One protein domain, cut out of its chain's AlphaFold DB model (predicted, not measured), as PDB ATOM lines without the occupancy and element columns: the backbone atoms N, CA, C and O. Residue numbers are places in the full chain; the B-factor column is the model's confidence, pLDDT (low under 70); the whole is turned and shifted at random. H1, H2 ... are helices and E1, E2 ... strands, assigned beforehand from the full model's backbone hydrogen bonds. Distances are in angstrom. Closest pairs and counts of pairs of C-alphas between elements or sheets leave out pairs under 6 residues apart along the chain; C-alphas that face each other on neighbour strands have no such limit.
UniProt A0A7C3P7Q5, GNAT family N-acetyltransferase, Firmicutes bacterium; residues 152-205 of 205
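AT A GLANCE: This is residues 152 to 205 of the 205 residues of the protein "GNAT family N-acetyltransferase" of Firmicutes bacterium (UniProt A0A7C3P7Q5). A long, narrow two-stranded hairpin, E1 and E2, makes the length of this domain; E3 lies alongside residues 169 to 174 of E2 and widens the hairpin into a small three-stranded sheet, while the hairpin's tip reaches on past E3. A one-turn helix, H1, covers part of one face over E2, near the end away from that tip. The printed part has 54 residues, with E1, E2, H1 and E3 in chain order, and its class is mostly strand. The mixed sheet has the order E1, E2, E3; the whole is elongated, 40 by 21 by 12 A, and only just loose, close to compact, with a radius of gyration of the C-alphas of 12.4 A.

HOW THE PARTS SIT: Start with E1, residues 153 to 162, and its antiparallel neighbour E2, residues 164 to 174, at 162 degrees: in this hairpin N 156 and O 171 are 2.9 A apart, within hydrogen-bond range. E2 bends by 51 degrees at residue 168. Next find H1, residues 181 to 184, on the sheet and over E2 at a height of 7.0 A; their closest C-alphas, Phe 174 and Gly 181, are 5.8 A apart. H1 is too short for an O i to N i+4 pair; its one O i to N i+3 pair is within range. E3, residues 195 to 200, is parallel to E2 at 20 degrees, with N 172 and O 197 at 2.9 A. E2, H1 and E3 form a strand-helix-strand unit, two parallel neighbour strands with a helix between, and its crossover is right-handed.

IN THESE COORDINATES: Find C-alpha 153 at (-8.281, 21.718, -52.172); from there E1 runs 28.9 A to residue 162. E2 runs 28.8 A from residue 164 to 174, H1 5.7 A from 181 to 184, and E3 16.7 A from 195 to C-alpha 200 at (-17.163, 18.848, -54.908).

THE WHOLE: The C-alphas farthest apart, Arg 163 and Ala 177, are 40.5 A apart. The printed part has no cut, and no link is long. Look for pLDDT under 70 at residues 162 to 164 and 204 to 205.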
ATOM      1  N   VAL A 152      -6.901  25.498 -53.383       92.12
ATOM      2  CA  VAL A 152      -7.530  24.697 -54.457       92.12
ATOM      3  C   VAL A 152      -8.191  23.416 -53.949       92.12
ATOM      4  O   VAL A 152      -9.061  22.856 -54.616       92.12
ATOM      5  N   ALA A 153      -7.793  22.953 -52.763       91.94
ATOM      6  CA  ALA A 153      -8.281  21.718 -52.172       91.94
ATOM      7  C   ALA A 153      -8.169  21.731 -50.648       91.94
ATOM      8  O   ALA A 153      -7.202  22.240 -50.079       91.94
ATOM      9  N   ARG A 154      -9.140  21.091 -49.992       92.44
ATOM     10  CA  ARG A 154      -9.117  20.771 -48.564       92.44
ATOM     11  C   ARG A 154      -8.979  19.268 -48.395       92.44
ATOM     12  O   ARG A 154      -9.708  18.511 -49.030       92.44
ATOM     13  N   LEU A 155      -8.101  18.861 -47.487       90.25
ATOM     14  CA  LEU A 155      -7.979  17.473 -47.071       90.25
ATOM     15  C   LEU A 155      -8.250  17.349 -45.578       90.25
ATOM     16  O   LEU A 155      -7.578  17.973 -44.755       90.25
ATOM     17  N   GLU A 156      -9.221  16.514 -45.240       90.81
ATOM     18  CA  GLU A 156      -9.564  16.167 -43.868       90.81
ATOM     19  C   GLU A 156      -9.356  14.678 -43.678       90.81
ATOM     20  O   GLU A 156      -9.776  13.875 -44.503       90.81
ATOM     21  N   GLN A 157      -8.681  14.302 -42.599       88.38
ATOM     22  CA  GLN A 157      -8.387  12.905 -42.329       88.38
ATOM     23  C   GLN A 157      -8.792  12.579 -40.905       88.38
ATOM     24  O   GLN A 157      -8.220  13.115 -39.952       88.38
ATOM     25  N   THR A 158      -9.761  11.684 -40.783       87.38
ATOM     26  CA  THR A 158     -10.160  11.089 -39.517       87.38
ATOM     27  C   THR A 158      -9.296   9.864 -39.288       87.38
ATOM     28  O   THR A 158      -9.290   8.920 -40.082       87.38
ATOM     29  N   THR A 159      -8.541   9.885 -38.196       84.69
ATOM     30  CA  THR A 159      -7.686   8.771 -37.788       84.69
ATOM     31  C   THR A 159      -8.262   8.100 -36.557       84.69
ATOM     32  O   THR A 159      -8.622   8.786 -35.601       84.69
ATOM     33  N   TRP A 160      -8.259   6.776 -36.539       78.62
ATOM     34  CA  TRP A 160      -8.460   6.015 -35.318       78.62
ATOM     35  C   TRP A 160      -7.148   5.873 -34.562       78.62
ATOM     36  O   TRP A 160      -6.076   5.801 -35.171       78.62
ATOM     37  N   ARG A 161      -7.229   5.824 -33.234       76.38
ATOM     38  CA  ARG A 161      -6.064   5.655 -32.370       76.38
ATOM     39  C   ARG A 161      -6.255   4.428 -31.485       76.38
ATOM     40  O   ARG A 161      -6.709   4.554 -30.357       76.38
ATOM     41  N   ILE A 162      -5.848   3.264 -31.989       65.25
ATOM     42  CA  ILE A 162      -5.593   2.078 -31.161       65.25
ATOM     43  C   ILE A 162      -4.134   1.698 -31.349       65.25
ATOM     44  O   ILE A 162      -3.765   1.176 -32.397       65.25
ATOM     45  N   ARG A 163      -3.304   2.010 -30.341       61.56
ATOM     46  CA  ARG A 163      -1.834   1.824 -30.281       61.56
ATOM     47  C   ARG A 163      -1.017   2.557 -31.366       61.56
ATOM     48  O   ARG A 163       0.048   3.080 -31.064       61.56
ATOM     49  N   PHE A 164      -1.558   2.723 -32.570       64.75
ATOM     50  CA  PHE A 164      -1.048   3.503 -33.693       64.75
ATOM     51  C   PHE A 164      -2.150   4.427 -34.236       64.75
ATOM     52  O   PHE A 164      -3.339   4.199 -34.004       64.75
ATOM     53  N   ARG A 165      -1.770   5.487 -34.961       70.38
ATOM     54  CA  ARG A 165      -2.726   6.302 -35.730       70.38
ATOM     55  C   ARG A 165      -2.960   5.641 -37.084       70.38
ATOM     56  O   ARG A 165      -2.044   5.588 -37.902       70.38
ATOM     57  N   VAL A 166      -4.179   5.171 -37.322       77.00
ATOM     58  CA  VAL A 166      -4.584   4.575 -38.601       77.00
ATOM     59  C   VAL A 166      -5.616   5.491 -39.255       77.00
ATOM     60  O   VAL A 166      -6.606   5.830 -38.607       77.00
ATOM     61  N   PRO A 167      -5.416   5.944 -40.503       79.06
ATOM     62  CA  PRO A 167      -6.430   6.728 -41.193       79.06
ATOM     63  C   PRO A 167      -7.635   5.841 -41.529       79.06
ATOM     64  O   PRO A 167      -7.485   4.810 -42.178       79.06
ATOM     65  N   LEU A 168      -8.822   6.244 -41.066       85.00
ATOM     66  CA  LEU A 168     -10.087   5.568 -41.369       85.00
ATOM     67  C   LEU A 168     -10.732   6.161 -42.613       85.00
ATOM     68  O   LEU A 168     -11.129   5.440 -43.524       85.00
ATOM     69  N   LEU A 169     -10.829   7.487 -42.626       87.31
ATOM     70  CA  LEU A 169     -11.549   8.241 -43.633       87.31
ATOM     71  C   LEU A 169     -10.729   9.464 -44.020       87.31
ATOM     72  O   LEU A 169     -10.348  10.260 -43.159       87.31
ATOM     73  N   THR A 170     -10.502   9.623 -45.315       89.75
ATOM     74  CA  THR A 170      -9.955  10.841 -45.905       89.75
ATOM     75  C   THR A 170     -11.031  11.482 -46.768       89.75
ATOM     76  O   THR A 170     -11.531  10.864 -47.703       89.75
ATOM     77  N   VAL A 171     -11.401  12.721 -46.460       91.75
ATOM     78  CA  VAL A 171     -12.307  13.524 -47.281       91.75
ATOM     79  C   VAL A 171     -11.474  14.545 -48.040       91.75
ATOM     80  O   VAL A 171     -10.779  15.367 -47.438       91.75
ATOM     81  N   VAL A 172     -11.541  14.479 -49.366       91.62
ATOM     82  CA  VAL A 172     -10.882  15.418 -50.272       91.62
ATOM     83  C   VAL A 172     -11.955  16.287 -50.902       91.62
ATOM     84  O   VAL A 172     -12.791  15.802 -51.663       91.62
ATOM     85  N   THR A 173     -11.927  17.575 -50.593       92.25
ATOM     86  CA  THR A 173     -12.863  18.551 -51.148       92.25
ATOM     87  C   THR A 173     -12.119  19.437 -52.135       92.25
ATOM     88  O   THR A 173     -11.158  20.101 -51.749       92.25
ATOM     89  N   PHE A 174     -12.552  19.462 -53.396       93.06
ATOM     90  CA  PHE A 174     -11.929  20.263 -54.456       93.06
ATOM     91  C   PHE A 174     -12.950  20.751 -55.487       93.06
ATOM     92  O   PHE A 174     -14.042  20.191 -55.606       93.06
ATOM     93  N   ASN A 175     -12.608  21.811 -56.223       89.38
ATOM     94  CA  ASN A 175     -13.409  22.257 -57.358       89.38
ATOM     95  C   ASN A 175     -12.928  21.545 -58.635       89.38
ATOM     96  O   ASN A 175     -11.824  21.842 -59.089       89.38
ATOM     97  N   PRO A 176     -13.722  20.650 -59.250       85.25
ATOM     98  CA  PRO A 176     -13.312  19.949 -60.468       85.25
ATOM     99  C   PRO A 176     -13.193  20.870 -61.688       85.25
ATOM    100  O   PRO A 176     -12.530  20.506 -62.650       85.25
ATOM    101  N   ALA A 177     -13.802  22.059 -61.648       87.19
ATOM    102  CA  ALA A 177     -13.651  23.067 -62.694       87.19
ATOM    103  C   ALA A 177     -12.388  23.930 -62.514       87.19
ATOM    104  O   ALA A 177     -12.059  24.719 -63.397       87.19
ATOM    105  N   ASP A 178     -11.683  23.821 -61.380       88.12
ATOM    106  CA  ASP A 178     -10.420  24.526 -61.183       88.12
ATOM    107  C   ASP A 178      -9.269  23.713 -61.807       88.12
ATOM    108  O   ASP A 178      -8.972  22.614 -61.326       88.12
ATOM    109  N   PRO A 179      -8.548  24.243 -62.814       85.00
ATOM    110  CA  PRO A 179      -7.426  23.540 -63.438       85.00
ATOM    111  C   PRO A 179      -6.265  23.233 -62.477       85.00
ATOM    112  O   PRO A 179      -5.457  22.353 -62.766       85.00
ATOM    113  N   LEU A 180      -6.148  23.933 -61.342       87.06
ATOM    114  CA  LEU A 180      -5.201  23.567 -60.281       87.06
ATOM    115  C   LEU A 180      -5.783  22.550 -59.296       87.06
ATOM    116  O   LEU A 180      -5.018  21.796 -58.695       87.06
ATOM    117  N   GLY A 181      -7.110  22.516 -59.150       84.50
ATOM    118  CA  GLY A 181      -7.836  21.528 -58.353       84.50
ATOM    119  C   GLY A 181      -7.769  20.119 -58.945       84.50
ATOM    120  O   GLY A 181      -7.888  19.149 -58.199       84.50
ATOM    121  N   GLU A 182      -7.480  19.993 -60.249       85.19
ATOM    122  CA  GLU A 182      -7.247  18.711 -60.937       85.19
ATOM    123  C   GLU A 182      -6.226  17.824 -60.200       85.19
ATOM    124  O   GLU A 182      -6.348  16.601 -60.170       85.19
ATOM    125  N   TRP A 183      -5.240  18.439 -59.540       84.12
ATOM    126  CA  TRP A 183      -4.225  17.764 -58.728       84.12
ATOM    127  C   TRP A 183      -4.816  16.872 -57.614       84.12
ATOM    128  O   TRP A 183      -4.177  15.916 -57.187       84.12
ATOM    129  N   CYS A 184      -6.051  17.143 -57.181       86.75
ATOM    130  CA  CYS A 184      -6.771  16.415 -56.132       86.75
ATOM    131  C   CYS A 184      -7.915  15.529 -56.659       86.75
ATOM    132  O   CYS A 184      -8.768  15.103 -55.879       86.75
ATOM    133  N   THR A 185      -7.955  15.253 -57.964       88.12
ATOM    134  CA  THR A 185      -8.977  14.391 -58.580       88.12
ATOM    135  C   THR A 185      -8.820  12.913 -58.203       88.12
ATOM    136  O   THR A 185      -7.703  12.458 -57.915       88.12
ATOM    137  N   PRO A 186      -9.923  12.133 -58.252       84.19
ATOM    138  CA  PRO A 186      -9.843  10.676 -58.239       84.19
ATOM    139  C   PRO A 186      -8.860  10.184 -59.310       84.19
ATOM    140  O   PRO A 186      -8.903  10.637 -60.450       84.19
ATOM    141  N   GLY A 187      -7.952   9.281 -58.941       84.19
ATOM    142  CA  GLY A 187      -6.935   8.728 -59.845       84.19
ATOM    143  C   GLY A 187      -5.599   9.479 -59.853       84.19
ATOM    144  O   GLY A 187      -4.570   8.844 -60.063       84.19
ATOM    145  N   ARG A 188      -5.566  10.786 -59.544       87.25
ATOM    146  CA  ARG A 188      -4.298  11.496 -59.272       87.25
ATOM    147  C   ARG A 188      -3.875  11.381 -57.814       87.25
ATOM    148  O   ARG A 188      -2.700  11.148 -57.538       87.25
ATOM    149  N   LEU A 189      -4.821  11.555 -56.892       87.50
ATOM    150  CA  LEU A 189      -4.563  11.473 -55.457       87.50
ATOM    151  C   LEU A 189      -4.732  10.038 -54.964       87.50
ATOM    152  O   LEU A 189      -5.837   9.500 -54.944       87.50
ATOM    153  N   ALA A 190      -3.621   9.443 -54.528       83.00
ATOM    154  CA  ALA A 190      -3.600   8.128 -53.913       83.00
ATOM    155  C   ALA A 190      -3.494   8.248 -52.385       83.00
ATOM    156  O   ALA A 190      -2.474   8.689 -51.847       83.00
ATOM    157  N   CYS A 191      -4.537   7.797 -51.685       82.06
ATOM    158  CA  CYS A 191      -4.503   7.516 -50.250       82.06
ATOM    159  C   CYS A 191      -4.253   6.021 -50.060       82.06
ATOM    160  O   CYS A 191      -5.133   5.209 -50.333       82.06
ATOM    161  N   ARG A 192      -3.076   5.626 -49.569       76.00
ATOM    162  CA  ARG A 192      -2.728   4.194 -49.452       76.00
ATOM    163  C   ARG A 192      -3.393   3.476 -48.266       76.00
ATOM    164  O   ARG A 192      -3.114   2.302 -48.040       76.00
ATOM    165  N   ARG A 193      -4.213   4.170 -47.467       79.06
ATOM    166  CA  ARG A 193      -4.875   3.627 -46.268       79.06
ATOM    167  C   ARG A 193      -6.223   4.306 -46.005       79.06
ATOM    168  O   ARG A 193      -6.327   5.527 -46.123       79.06
ATOM    169  N   GLY A 194      -7.196   3.512 -45.558       81.69
ATOM    170  CA  GLY A 194      -8.550   3.965 -45.236       81.69
ATOM    171  C   GLY A 194      -9.426   4.195 -46.470       81.69
ATOM    172  O   GLY A 194      -9.003   3.993 -47.607       81.69
ATOM    173  N   VAL A 195     -10.660   4.631 -46.236       85.19
ATOM    174  CA  VAL A 195     -11.606   5.015 -47.292       85.19
ATOM    175  C   VAL A 195     -11.335   6.458 -47.707       85.19
ATOM    176  O   VAL A 195     -11.109   7.320 -46.857       85.19
ATOM    177  N   THR A 196     -11.375   6.743 -49.011       88.69
ATOM    178  CA  THR A 196     -11.267   8.115 -49.529       88.69
ATOM    179  C   THR A 196     -12.559   8.532 -50.202       88.69
ATOM    180  O   THR A 196     -13.042   7.848 -51.100       88.69
ATOM    181  N   ILE A 197     -13.106   9.665 -49.773       91.00
ATOM    182  CA  ILE A 197     -14.304  10.268 -50.352       91.00
ATOM    183  C   ILE A 197     -13.903  11.579 -51.013       91.00
ATOM    184  O   ILE A 197     -13.348  12.468 -50.366       91.00
ATOM    185  N   PHE A 198     -14.236  11.712 -52.290       91.06
ATOM    186  CA  PHE A 198     -14.065  12.951 -53.035       91.06
ATOM    187  C   PHE A 198     -15.378  13.728 -53.029       91.06
ATOM    188  O   PHE A 198     -16.436  13.186 -53.344       91.06
ATOM    189  N   ARG A 199     -15.315  15.003 -52.649       91.44
ATOM    190  CA  ARG A 199     -16.460  15.912 -52.619       91.44
ATOM    191  C   ARG A 199     -16.181  17.121 -53.494       91.44
ATOM    192  O   ARG A 199     -15.085  17.681 -53.480       91.44
ATOM    193  N   ARG A 200     -17.205  17.561 -54.218       88.88
ATOM    194  CA  ARG A 200     -17.163  18.848 -54.908       88.88
ATOM    195  C   ARG A 200     -17.201  19.965 -53.868       88.88
ATOM    196  O   ARG A 200     -18.082  19.985 -53.014       88.88
ATOM    197  N   GLY A 201     -16.255  20.889 -53.957       82.44
ATOM    198  CA  GLY A 201     -16.235  22.122 -53.181       82.44
ATOM    199  C   GLY A 201     -16.126  23.339 -54.082       82.44
ATOM    200  O   GLY A 201     -15.598  23.261 -55.189       82.44
ATOM    201  N   SER A 202     -16.614  24.471 -53.593       75.69
ATOM    202  CA  SER A 202     -16.312  25.784 -54.144       75.69
ATOM    203  C   SER A 202     -15.386  26.504 -53.170       75.69
ATOM    204  O   SER A 202     -15.681  26.641 -51.984       75.69
ATOM    205  N   PHE A 203     -14.237  26.944 -53.667       76.38
ATOM    206  CA  PHE A 203     -13.322  27.792 -52.918       76.38
ATOM    207  C   PHE A 203     -13.240  29.114 -53.663       76.38
ATOM    208  O   PHE A 203     -12.992  29.128 -54.868       76.38
ATOM    209  N   ARG A 204     -13.534  30.216 -52.970       58.31
ATOM    210  CA  ARG A 204     -13.284  31.546 -53.525       58.31
ATOM    211  C   ARG A 204     -11.778  31.790 -53.435       58.31
ATOM    212  O   ARG A 204     -11.204  31.584 -52.364       58.31
ATOM    213  N   GLY A 205     -11.175  32.105 -54.580       52.50
ATOM    214  CA  GLY A 205      -9.772  32.505 -54.691       52.50
ATOM    215  C   GLY A 205      -9.531  33.890 -54.122       52.50
ATOM    216  O   GLY A 205     -10.499  34.685 -54.108       52.50
TER     217      GLY A 205